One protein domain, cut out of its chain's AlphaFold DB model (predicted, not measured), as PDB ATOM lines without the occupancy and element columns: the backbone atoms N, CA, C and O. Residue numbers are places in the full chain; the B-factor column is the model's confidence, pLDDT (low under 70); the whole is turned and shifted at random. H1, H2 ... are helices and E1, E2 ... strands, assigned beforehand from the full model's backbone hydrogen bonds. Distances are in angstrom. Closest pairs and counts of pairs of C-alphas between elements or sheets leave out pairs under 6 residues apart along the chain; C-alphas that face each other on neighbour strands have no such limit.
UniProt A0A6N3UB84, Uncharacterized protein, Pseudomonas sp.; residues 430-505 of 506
ATOM      1  N   ASN A 430     -10.564  10.221 -50.068       90.00
ATOM      2  CA  ASN A 430     -10.833  11.653 -50.100       90.00
ATOM      3  C   ASN A 430      -9.551  12.411 -49.741       90.00
ATOM      4  O   ASN A 430      -8.843  12.027 -48.809       90.00
ATOM      5  N   ALA A 431      -9.237  13.479 -50.471       93.62
ATOM      6  CA  ALA A 431      -8.117  14.353 -50.162       93.62
ATOM      7  C   ALA A 431      -8.499  15.826 -50.331       93.62
ATOM      8  O   ALA A 431      -9.246  16.195 -51.234       93.62
ATOM      9  N   GLY A 432      -7.935  16.685 -49.484       93.75
ATOM     10  CA  GLY A 432      -8.202  18.118 -49.504       93.75
ATOM     11  C   GLY A 432      -6.980  18.948 -49.137       93.75
ATOM     12  O   GLY A 432      -6.204  18.582 -48.255       93.75
ATOM     13  N   LEU A 433      -6.838  20.102 -49.789       94.69
ATOM     14  CA  LEU A 433      -5.815  21.099 -49.483       94.69
ATOM     15  C   LEU A 433      -6.456  22.307 -48.796       94.69
ATOM     16  O   LEU A 433      -7.460  22.834 -49.267       94.69
ATOM     17  N   ALA A 434      -5.862  22.764 -47.699       93.56
ATOM     18  CA  ALA A 434      -6.342  23.913 -46.941       93.56
ATOM     19  C   ALA A 434      -5.186  24.808 -46.491       93.56
ATOM     20  O   ALA A 434      -4.085  24.333 -46.219       93.56
ATOM     21  N   LEU A 435      -5.445  26.107 -46.349       94.25
ATOM     22  CA  LEU A 435      -4.527  27.011 -45.662       94.25
ATOM     23  C   LEU A 435      -4.837  27.008 -44.162       94.25
ATOM     24  O   LEU A 435      -5.984  27.157 -43.749       94.25
ATOM     25  N   GLY A 436      -3.808  26.828 -43.342       90.75
ATOM     26  CA  GLY A 436      -3.879  26.927 -41.892       90.75
ATOM     27  C   GLY A 436      -3.249  28.223 -41.391       90.75
ATOM     28  O   GLY A 436      -2.258  28.688 -41.947       90.75
ATOM     29  N   TYR A 437      -3.792  28.764 -40.305       92.56
ATOM     30  CA  TYR A 437      -3.218  29.889 -39.574       92.56
ATOM     31  C   TYR A 437      -3.159  29.547 -38.084       92.56
ATOM     32  O   TYR A 437      -4.126  29.034 -37.519       92.56
ATOM     33  N   ARG A 438      -2.014  29.801 -37.454       88.81
ATOM     34  CA  ARG A 438      -1.824  29.721 -36.003       88.81
ATOM     35  C   ARG A 438      -1.198  31.019 -35.525       88.81
ATOM     36  O   ARG A 438      -0.346  31.566 -36.221       88.81
ATOM     37  N   GLN A 439      -1.575  31.469 -34.332       89.94
ATOM     38  CA  GLN A 439      -0.982  32.649 -33.712       89.94
ATOM     39  C   GLN A 439      -0.821  32.484 -32.203       89.94
ATOM     40  O   GLN A 439      -1.623  31.807 -31.559       89.94
ATOM     41  N   ASN A 440       0.165  33.182 -31.657       86.06
ATOM     42  CA  ASN A 440       0.287  33.502 -30.245       86.06
ATOM     43  C   ASN A 440       0.448  35.026 -30.121       86.06
ATOM     44  O   ASN A 440       1.179  35.639 -30.897       86.06
ATOM     45  N   VAL A 441      -0.291  35.642 -29.198       83.69
ATOM     46  CA  VAL A 441      -0.348  37.098 -29.032       83.69
ATOM     47  C   VAL A 441       0.159  37.462 -27.643       83.69
ATOM     48  O   VAL A 441      -0.373  36.990 -26.639       83.69
ATOM     49  N   GLY A 442       1.142  38.358 -27.601       80.38
ATOM     50  CA  GLY A 442       1.829  38.792 -26.390       80.38
ATOM     51  C   GLY A 442       3.095  37.989 -26.082       80.38
ATOM     52  O   GLY A 442       3.413  37.003 -26.740       80.38
ATOM     53  N   GLY A 443       3.810  38.434 -25.049       82.62
ATOM     54  CA  GLY A 443       5.095  37.875 -24.628       82.62
ATOM     55  C   GLY A 443       6.296  38.747 -25.023       82.62
ATOM     56  O   GLY A 443       6.145  39.675 -25.823       82.62
ATOM     57  N   PRO A 444       7.479  38.472 -24.446       84.12
ATOM     58  CA  PRO A 444       8.695  39.264 -24.653       84.12
ATOM     59  C   PRO A 444       9.376  39.046 -26.005       84.12
ATOM     60  O   PRO A 444      10.080  39.941 -26.465       84.12
ATOM     61  N   ASP A 445       9.130  37.942 -26.704       86.19
ATOM     62  CA  ASP A 445       9.853  37.643 -27.950       86.19
ATOM     63  C   ASP A 445       9.311  38.381 -29.182       86.19
ATOM     64  O   ASP A 445      10.049  38.914 -30.010       86.19
ATOM     65  N   SER A 446       7.986  38.421 -29.324       85.44
ATOM     66  CA  SER A 446       7.285  39.189 -30.353       85.44
ATOM     67  C   SER A 446       5.844  39.433 -29.915       85.44
ATOM     68  O   SER A 446       5.225  38.564 -29.308       85.44
ATOM     69  N   PHE A 447       5.270  40.585 -30.276       83.25
ATOM     70  CA  PHE A 447       3.872  40.886 -29.952       83.25
ATOM     71  C   PHE A 447       2.908  39.906 -30.628       83.25
ATOM     72  O   PHE A 447       1.882  39.549 -30.054       83.25
ATOM     73  N   ILE A 448       3.235  39.471 -31.847       87.62
ATOM     74  CA  ILE A 448       2.508  38.423 -32.563       87.62
ATOM     75  C   ILE A 448       3.531  37.420 -33.087       87.62
ATOM     76  O   ILE A 448       4.408  37.754 -33.896       87.62
ATOM     77  N   LEU A 449       3.401  36.184 -32.627       90.75
ATOM     78  CA  LEU A 449       3.990  35.013 -33.259       90.75
ATOM     79  C   LEU A 449       2.915  34.371 -34.134       90.75
ATOM     80  O   LEU A 449       1.753  34.292 -33.735       90.75
ATOM     81  N   TYR A 450       3.271  33.947 -35.336       92.25
ATOM     82  CA  TYR A 450       2.330  33.448 -36.322       92.25
ATOM     83  C   TYR A 450       2.944  32.359 -37.198       92.25
ATOM     84  O   TYR A 450       4.158  32.268 -37.378       92.25
ATOM     85  N   GLN A 451       2.069  31.552 -37.790       91.94
ATOM     86  CA  GLN A 451       2.423  30.508 -38.742       91.94
ATOM     87  C   GLN A 451       1.282  30.314 -39.736       91.94
ATOM     88  O   GLN A 451       0.145  30.035 -39.356       91.94
ATOM     89  N   PHE A 452       1.618  30.438 -41.013       94.31
ATOM     90  CA  PHE A 452       0.791  30.067 -42.148       94.31
ATOM     91  C   PHE A 452       1.250  28.708 -42.675       94.31
ATOM     92  O   PHE A 452       2.440  28.489 -42.921       94.31
ATOM     93  N   LEU A 453       0.296  27.800 -42.841       92.75
ATOM     94  CA  LEU A 453       0.515  26.401 -43.202       92.75
ATOM     95  C   LEU A 453      -0.241  26.080 -44.484       92.75
ATOM     96  O   LEU A 453      -1.374  26.526 -44.649       92.75
ATOM     97  N   LEU A 454       0.321  25.224 -45.325       95.44
ATOM     98  CA  LEU A 454      -0.458  24.424 -46.262       95.44
ATOM     99  C   LEU A 454      -0.738  23.081 -45.594       95.44
ATOM    100  O   LEU A 454       0.186  22.411 -45.148       95.44
ATOM    101  N   ARG A 455      -2.003  22.689 -45.494       95.38
ATOM    102  CA  ARG A 455      -2.426  21.402 -44.940       95.38
ATOM    103  C   ARG A 455      -2.968  20.532 -46.057       95.38
ATOM    104  O   ARG A 455      -3.907  20.939 -46.735       95.38
ATOM    105  N   ALA A 456      -2.394  19.350 -46.214       95.19
ATOM    106  CA  ALA A 456      -2.940  18.275 -47.022       95.19
ATOM    107  C   ALA A 456      -3.602  17.264 -46.091       95.19
ATOM    108  O   ALA A 456      -2.940  16.661 -45.250       95.19
ATOM    109  N   ASN A 457      -4.910  17.107 -46.225       95.06
ATOM    110  CA  ASN A 457      -5.698  16.136 -45.478       95.06
ATOM    111  C   ASN A 457      -6.030  14.986 -46.427       95.06
ATOM    112  O   ASN A 457      -6.345  15.229 -47.592       95.06
ATOM    113  N   GLY A 458      -5.960  13.755 -45.936       95.12
ATOM    114  CA  GLY A 458      -6.308  12.553 -46.678       95.12
ATOM    115  C   GLY A 458      -7.076  11.585 -45.792       95.12
ATOM    116  O   GLY A 458      -6.759  11.424 -44.615       95.12
ATOM    117  N   GLN A 459      -8.084  10.940 -46.357       93.88
ATOM    118  CA  GLN A 459      -8.844   9.872 -45.727       93.88
ATOM    119  C   GLN A 459      -8.912   8.688 -46.681       93.88
ATOM    120  O   GLN A 459      -9.190   8.865 -47.865       93.88
ATOM    121  N   PHE A 460      -8.669   7.488 -46.162       94.69
ATOM    122  CA  PHE A 460      -8.787   6.244 -46.907       94.69
ATOM    123  C   PHE A 460      -9.748   5.284 -46.203       94.69
ATOM    124  O   PHE A 460      -9.566   4.974 -45.026       94.69
ATOM    125  N   TYR A 461     -10.751   4.787 -46.921       91.56
ATOM    126  CA  TYR A 461     -11.776   3.885 -46.401       91.56
ATOM    127  C   TYR A 461     -11.490   2.441 -46.846       91.56
ATOM    128  O   TYR A 461     -11.534   2.100 -48.033       91.56
ATOM    129  N   PHE A 462     -11.211   1.558 -45.881       93.06
ATOM    130  CA  PHE A 462     -11.055   0.119 -46.127       93.06
ATOM    131  C   PHE A 462     -12.420  -0.536 -46.363       93.06
ATOM    132  O   PHE A 462     -12.600  -1.308 -47.310       93.06
ATOM    133  N   ASP A 463     -13.377  -0.178 -45.509       90.12
ATOM    134  CA  ASP A 463     -14.800  -0.482 -45.611       90.12
ATOM    135  C   ASP A 463     -15.612   0.690 -45.018       90.12
ATOM    136  O   ASP A 463     -15.042   1.694 -44.590       90.12
ATOM    137  N   ARG A 464     -16.947   0.588 -44.997       85.19
ATOM    138  CA  ARG A 464     -17.831   1.678 -44.538       85.19
ATOM    139  C   ARG A 464     -17.664   2.048 -43.058       85.19
ATOM    140  O   ARG A 464     -18.113   3.110 -42.642       85.19
ATOM    141  N   ASN A 465     -17.033   1.177 -42.273       86.75
ATOM    142  CA  ASN A 465     -16.892   1.309 -40.827       86.75
ATOM    143  C   ASN A 465     -15.415   1.357 -40.389       86.75
ATOM    144  O   ASN A 465     -15.136   1.513 -39.201       86.75
ATOM    145  N   LYS A 466     -14.467   1.200 -41.322       90.44
ATOM    146  CA  LYS A 466     -13.023   1.231 -41.078       90.44
ATOM    147  C   LYS A 466     -12.358   2.189 -42.047       90.44
ATOM    148  O   LYS A 466     -12.270   1.919 -43.246       90.44
ATOM    149  N   TRP A 467     -11.814   3.264 -41.504       91.81
ATOM    150  CA  TRP A 467     -11.078   4.269 -42.253       91.81
ATOM    151  C   TRP A 467      -9.743   4.576 -41.575       91.81
ATOM    152  O   TRP A 467      -9.531   4.250 -40.406       91.81
ATOM    153  N   LEU A 468      -8.846   5.209 -42.325       94.00
ATOM    154  CA  LEU A 468      -7.644   5.872 -41.833       94.00
ATOM    155  C   LEU A 468      -7.696   7.340 -42.262       94.00
ATOM    156  O   LEU A 468      -7.899   7.619 -43.441       94.00
ATOM    157  N   ASP A 469      -7.502   8.262 -41.323       94.19
ATOM    158  CA  ASP A 469      -7.348   9.686 -41.605       94.19
ATOM    159  C   ASP A 469      -5.906  10.127 -41.337       94.19
ATOM    160  O   ASP A 469      -5.209   9.581 -40.480       94.19
ATOM    161  N   GLY A 470      -5.435  11.093 -42.117       94.75
ATOM    162  CA  GLY A 470      -4.103  11.653 -41.983       94.75
ATOM    163  C   GLY A 470      -4.075  13.104 -42.433       94.75
ATOM    164  O   GLY A 470      -4.738  13.498 -43.390       94.75
ATOM    165  N   THR A 471      -3.278  13.912 -41.743       94.25
ATOM    166  CA  THR A 471      -3.035  15.306 -42.115       94.25
ATOM    167  C   THR A 471      -1.542  15.574 -42.125       94.25
ATOM    168  O   THR A 471      -0.851  15.295 -41.150       94.25
ATOM    169  N   VAL A 472      -1.055  16.160 -43.214       92.94
ATOM    170  CA  VAL A 472       0.317  16.648 -43.354       92.94
ATOM    171  C   VAL A 472       0.275  18.168 -43.446       92.94
ATOM    172  O   VAL A 472      -0.447  18.730 -44.271       92.94
ATOM    173  N   GLY A 473       1.027  18.849 -42.584       91.06
ATOM    174  CA  GLY A 473       1.168  20.304 -42.597       91.06
ATOM    175  C   GLY A 473       2.552  20.713 -43.086       91.06
ATOM    176  O   GLY A 473       3.548  20.196 -42.602       91.06
ATOM    177  N   ILE A 474       2.618  21.662 -44.016       91.88
ATOM    178  CA  ILE A 474       3.862  22.273 -44.486       91.88
ATOM    179  C   ILE A 474       3.847  23.746 -44.090       91.88
ATOM    180  O   ILE A 474       2.907  24.480 -44.406       91.88
ATOM    181  N   ASN A 475       4.902  24.189 -43.411       90.75
ATOM    182  CA  ASN A 475       5.103  25.593 -43.075       90.75
ATOM    183  C   ASN A 475       5.363  26.415 -44.340       90.75
ATOM    184  O   ASN A 475       6.354  26.191 -45.028       90.75
ATOM    185  N   LEU A 476       4.496  27.386 -44.626       93.12
ATOM    186  CA  LEU A 476       4.699  28.334 -45.726       93.12
ATOM    187  C   LEU A 476       5.458  29.573 -45.250       93.12
ATOM    188  O   LEU A 476       6.400  30.022 -45.894       93.12
ATOM    189  N   LEU A 477       5.031  30.131 -44.116       94.06
ATOM    190  CA  LEU A 477       5.606  31.336 -43.523       94.06
ATOM    191  C   LEU A 477       5.356  31.326 -42.018       94.06
ATOM    192  O   LEU A 477       4.215  31.173 -41.593       94.06
ATOM    193  N   ASN A 478       6.389  31.527 -41.207       91.62
ATOM    194  CA  ASN A 478       6.241  31.650 -39.760       91.62
ATOM    195  C   ASN A 478       7.372  32.490 -39.154       91.62
ATOM    196  O   ASN A 478       8.349  32.784 -39.841       91.62
ATOM    197  N   ASN A 479       7.212  32.878 -37.891       91.81
ATOM    198  CA  ASN A 479       8.250  33.531 -37.085       91.81
ATOM    199  C   ASN A 479       8.403  32.878 -35.694       91.81
ATOM    200  O   ASN A 479       8.742  33.561 -34.726       91.81
ATOM    201  N   TYR A 480       8.095  31.580 -35.576       90.50
ATOM    202  CA  TYR A 480       8.211  30.848 -34.308       90.50
ATOM    203  C   TYR A 480       9.660  30.535 -33.923       90.50
ATOM    204  O   TYR A 480       9.907  30.195 -32.772       90.50
ATOM    205  N   ASP A 481      10.614  30.734 -34.834       88.06
ATOM    206  CA  ASP A 481      12.051  30.769 -34.542       88.06
ATOM    207  C   ASP A 481      12.405  31.813 -33.476       88.06
ATOM    208  O   ASP A 481      13.365  31.633 -32.736       88.06
ATOM    209  N   LYS A 482      11.597  32.873 -33.355       88.19
ATOM    210  CA  LYS A 482      11.751  33.899 -32.321       88.19
ATOM    211  C   LYS A 482      11.217  33.481 -30.956       88.19
ATOM    212  O   LYS A 482      11.457  34.197 -29.999       88.19
ATOM    213  N   PHE A 483      10.432  32.405 -30.858       89.19
ATOM    214  CA  PHE A 483       9.795  32.014 -29.600       89.19
ATOM    215  C   PHE A 483      10.828  31.336 -28.687       89.19
ATOM    216  O   PHE A 483      10.945  30.112 -28.652       89.19
ATOM    217  N   GLU A 484      11.597  32.147 -27.967       86.81
ATOM    218  CA  GLU A 484      12.704  31.729 -27.108       86.81
ATOM    219  C   GLU A 484      12.320  31.744 -25.627       86.81
ATOM    220  O   GLU A 484      12.735  30.861 -24.870       86.81
ATOM    221  N   TYR A 485      11.495  32.706 -25.213       84.50
ATOM    222  CA  TYR A 485      11.153  32.919 -23.820       84.50
ATOM    223  C   TYR A 485      10.334  31.771 -23.254       84.50
ATOM    224  O   TYR A 485       9.260  31.403 -23.741       84.50
ATOM    225  N   ASP A 486      10.837  31.254 -22.140       83.12
ATOM    226  CA  ASP A 486      10.192  30.211 -21.381       83.12
ATOM    227  C   ASP A 486       9.871  30.711 -19.968       83.12
ATOM    228  O   ASP A 486      10.755  30.872 -19.127       83.12
ATOM    229  N   GLY A 487       8.595  31.015 -19.715       77.38
ATOM    230  CA  GLY A 487       8.180  31.711 -18.498       77.38
ATOM    231  C   GLY A 487       8.355  30.869 -17.224       77.38
ATOM    232  O   GLY A 487       8.004  29.685 -17.220       77.38
ATOM    233  N   PRO A 488       8.845  31.441 -16.111       80.19
ATOM    234  CA  PRO A 488       8.925  30.715 -14.847       80.19
ATOM    235  C   PRO A 488       7.521  30.302 -14.376       80.19
ATOM    236  O   PRO A 488       6.556  31.049 -14.532       80.19
ATOM    237  N   SER A 489       7.398  29.109 -13.788       79.38
ATOM    238  CA  SER A 489       6.140  28.615 -13.216       79.38
ATOM    239  C   SER A 489       6.395  27.993 -11.850       79.38
ATOM    240  O   SER A 489       7.194  27.068 -11.729       79.38
ATOM    241  N   ASN A 490       5.670  28.468 -10.836       84.62
ATOM    242  CA  ASN A 490       5.647  27.863  -9.498       84.62
ATOM    243  C   ASN A 490       4.679  26.668  -9.411       84.62
ATOM    244  O   ASN A 490       4.534  26.058  -8.355       84.62
ATOM    245  N   LEU A 491       3.994  26.349 -10.513       85.06
ATOM    246  CA  LEU A 491       3.067  25.231 -10.640       85.06
ATOM    247  C   LEU A 491       3.561  24.252 -11.715       85.06
ATOM    248  O   LEU A 491       4.251  24.674 -12.652       85.06
ATOM    249  N   PRO A 492       3.182  22.963 -11.637       85.00
ATOM    250  CA  PRO A 492       3.363  22.040 -12.746       85.00
ATOM    251  C   PRO A 492       2.791  22.635 -14.029       85.00
ATOM    252  O   PRO A 492       1.687  23.186 -14.044       85.00
ATOM    253  N   ARG A 493       3.557  22.537 -15.109       81.00
ATOM    254  CA  ARG A 493       3.162  23.081 -16.401       81.00
ATOM    255  C   ARG A 493       2.043  22.240 -16.994       81.00
ATOM    256  O   ARG A 493       2.216  21.057 -17.266       81.00
ATOM    257  N   VAL A 494       0.876  22.850 -17.180       77.62
ATOM    258  CA  VAL A 494      -0.288  22.205 -17.795       77.62
ATOM    259  C   VAL A 494      -0.691  23.038 -18.995       77.62
ATOM    260  O   VAL A 494      -1.257  24.115 -18.842       77.62
ATOM    261  N   ARG A 495      -0.382  22.544 -20.202       71.50
ATOM    262  CA  ARG A 495      -0.634  23.253 -21.476       71.50
ATOM    263  C   ARG A 495       0.041  24.635 -21.567       71.50
ATOM    264  O   ARG A 495      -0.371  25.464 -22.370       71.50
ATOM    265  N   THR A 496       1.077  24.875 -20.763       76.75
ATOM    266  CA  THR A 496       1.864  26.119 -20.753       76.75
ATOM    267  C   THR A 496       3.187  25.996 -21.506       76.75
ATOM    268  O   THR A 496       3.793  27.014 -21.814       76.75
ATOM    269  N   ASP A 497       3.605  24.782 -21.886       82.69
ATOM    270  CA  ASP A 497       4.769  24.523 -22.754       82.69
ATOM    271  C   ASP A 497       4.483  24.838 -24.230       82.69
ATOM    272  O   ASP A 497       4.893  24.123 -25.144       82.69
ATOM    273  N   LEU A 498       3.738  25.917 -24.476       79.44
ATOM    274  CA  LEU A 498       3.280  26.313 -25.802       79.44
ATOM    275  C   LEU A 498       4.456  26.494 -26.768       79.44
ATOM    276  O   LEU A 498       4.355  26.096 -27.923       79.44
ATOM    277  N   ARG A 499       5.580  27.031 -26.274       85.00
ATOM    278  CA  ARG A 499       6.838  27.135 -27.018       85.00
ATOM    279  C   ARG A 499       7.292  25.770 -27.524       85.00
ATOM    280  O   ARG A 499       7.395  25.593 -28.726       85.00
ATOM    281  N   GLN A 500       7.463  24.793 -26.630       84.38
ATOM    282  CA  GLN A 500       7.912  23.445 -26.997       84.38
ATOM    283  C   GLN A 500       6.960  22.813 -28.023       84.38
ATOM    284  O   GLN A 500       7.399  22.383 -29.083       84.38
ATOM    285  N   TYR A 501       5.644  22.866 -27.796       81.62
ATOM    286  CA  TYR A 501       4.665  22.342 -28.761       81.62
ATOM    287  C   TYR A 501       4.719  23.007 -30.143       81.62
ATOM    288  O   TYR A 501       4.354  22.375 -31.129       81.62
ATOM    289  N   LEU A 502       5.122  24.275 -30.237       80.12
ATOM    290  CA  LEU A 502       5.148  25.010 -31.503       80.12
ATOM    291  C   LEU A 502       6.512  24.977 -32.195       80.12
ATOM    292  O   LEU A 502       6.551  25.134 -33.412       80.12
ATOM    293  N   THR A 503       7.601  24.774 -31.450       80.62
ATOM    294  CA  THR A 503       8.971  24.782 -31.986       80.62
ATOM    295  C   THR A 503       9.598  23.395 -32.107       80.62
ATOM    296  O   THR A 503      10.586  23.269 -32.817       80.62
ATOM    297  N   SER A 504       9.098  22.368 -31.405       76.50
ATOM    298  CA  SER A 504       9.651  20.999 -31.480       76.50
ATOM    299  C   SER A 504       8.748  19.983 -32.175       76.50
ATOM    300  O   SER A 504       9.182  18.863 -32.431       76.50
ATOM    301  N   SER A 505       7.484  20.323 -32.429       62.41
ATOM    302  CA  SER A 505       6.572  19.479 -33.206       62.41
ATOM    303  C   SER A 505       6.652  19.880 -34.678       62.41
ATOM    304  O   SER A 505       5.834  20.678 -35.138       62.41
TER     305      SER A 505
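AT A GLANCE: This is residues 430 to 505 of the 506 residues of an uncharacterized protein of Pseudomonas sp. (UniProt A0A6N3UB84). A long, narrow, twisted ribbon of three antiparallel strands folds back and forth as E1, E2 and E3. After E3 a long loop swings out, with residues 488 to 495 sticking out free, and returns to a short helix, H1, that only grazes the ribbon. The printed part has 76 residues, with three named strands followed by one named helix, and its class is mostly strand. The sheet order is E1, E2, E3. It is only just loose, close to extended, with a radius of gyration of the C-alphas of 16.7 A, and only just flat, spanning 50 by 30 by 16 A.

IN THESE COORDINATES: E1, residues 430 to 441, begins with C-alpha 430 at (-10.833, 11.653, -50.100) and is 34.7 A long from first to last C-alpha. E2, residues 448 to 463, is 44.5 A long. E3, residues 466 to 478, is 36.0 A long and ends with C-alpha 478 at (6.241, 31.650, -39.760). H1, residues 498 to 503, is 8.5 A long and ends with C-alpha 503 at (8.971, 24.782, -31.986).

HOW THE PARTS SIT: The strands form a meander, each the antiparallel neighbour of the one before, with E1 and E3 as edge strands. The hairpin E1 and E2 has directions 154 degrees apart; N 434 and O 455 are within hydrogen-bond range at 2.8 A. The hairpin E2 and E3 has directions 159 degrees apart; N 458 and O 470 are within range at 2.8 A. The C-alphas of Gln 459 and Asn 430 face each other at 5.1 A. H1 is only just on the sheet, with 5 pairs of C-alphas within 10 A, and only grazes it with residues 498 to 502. In H1 every O i to N i+4 pair is within hydrogen-bond range.

THE WHOLE: The two C-alphas farthest apart, of Pro 444 and Asp 463, are 50.7 A apart. The printed part has no cut. The link E3 to H1 is long, 19 residues. Mean pLDDT of the printed part is 87.8; residue 505 is under 70.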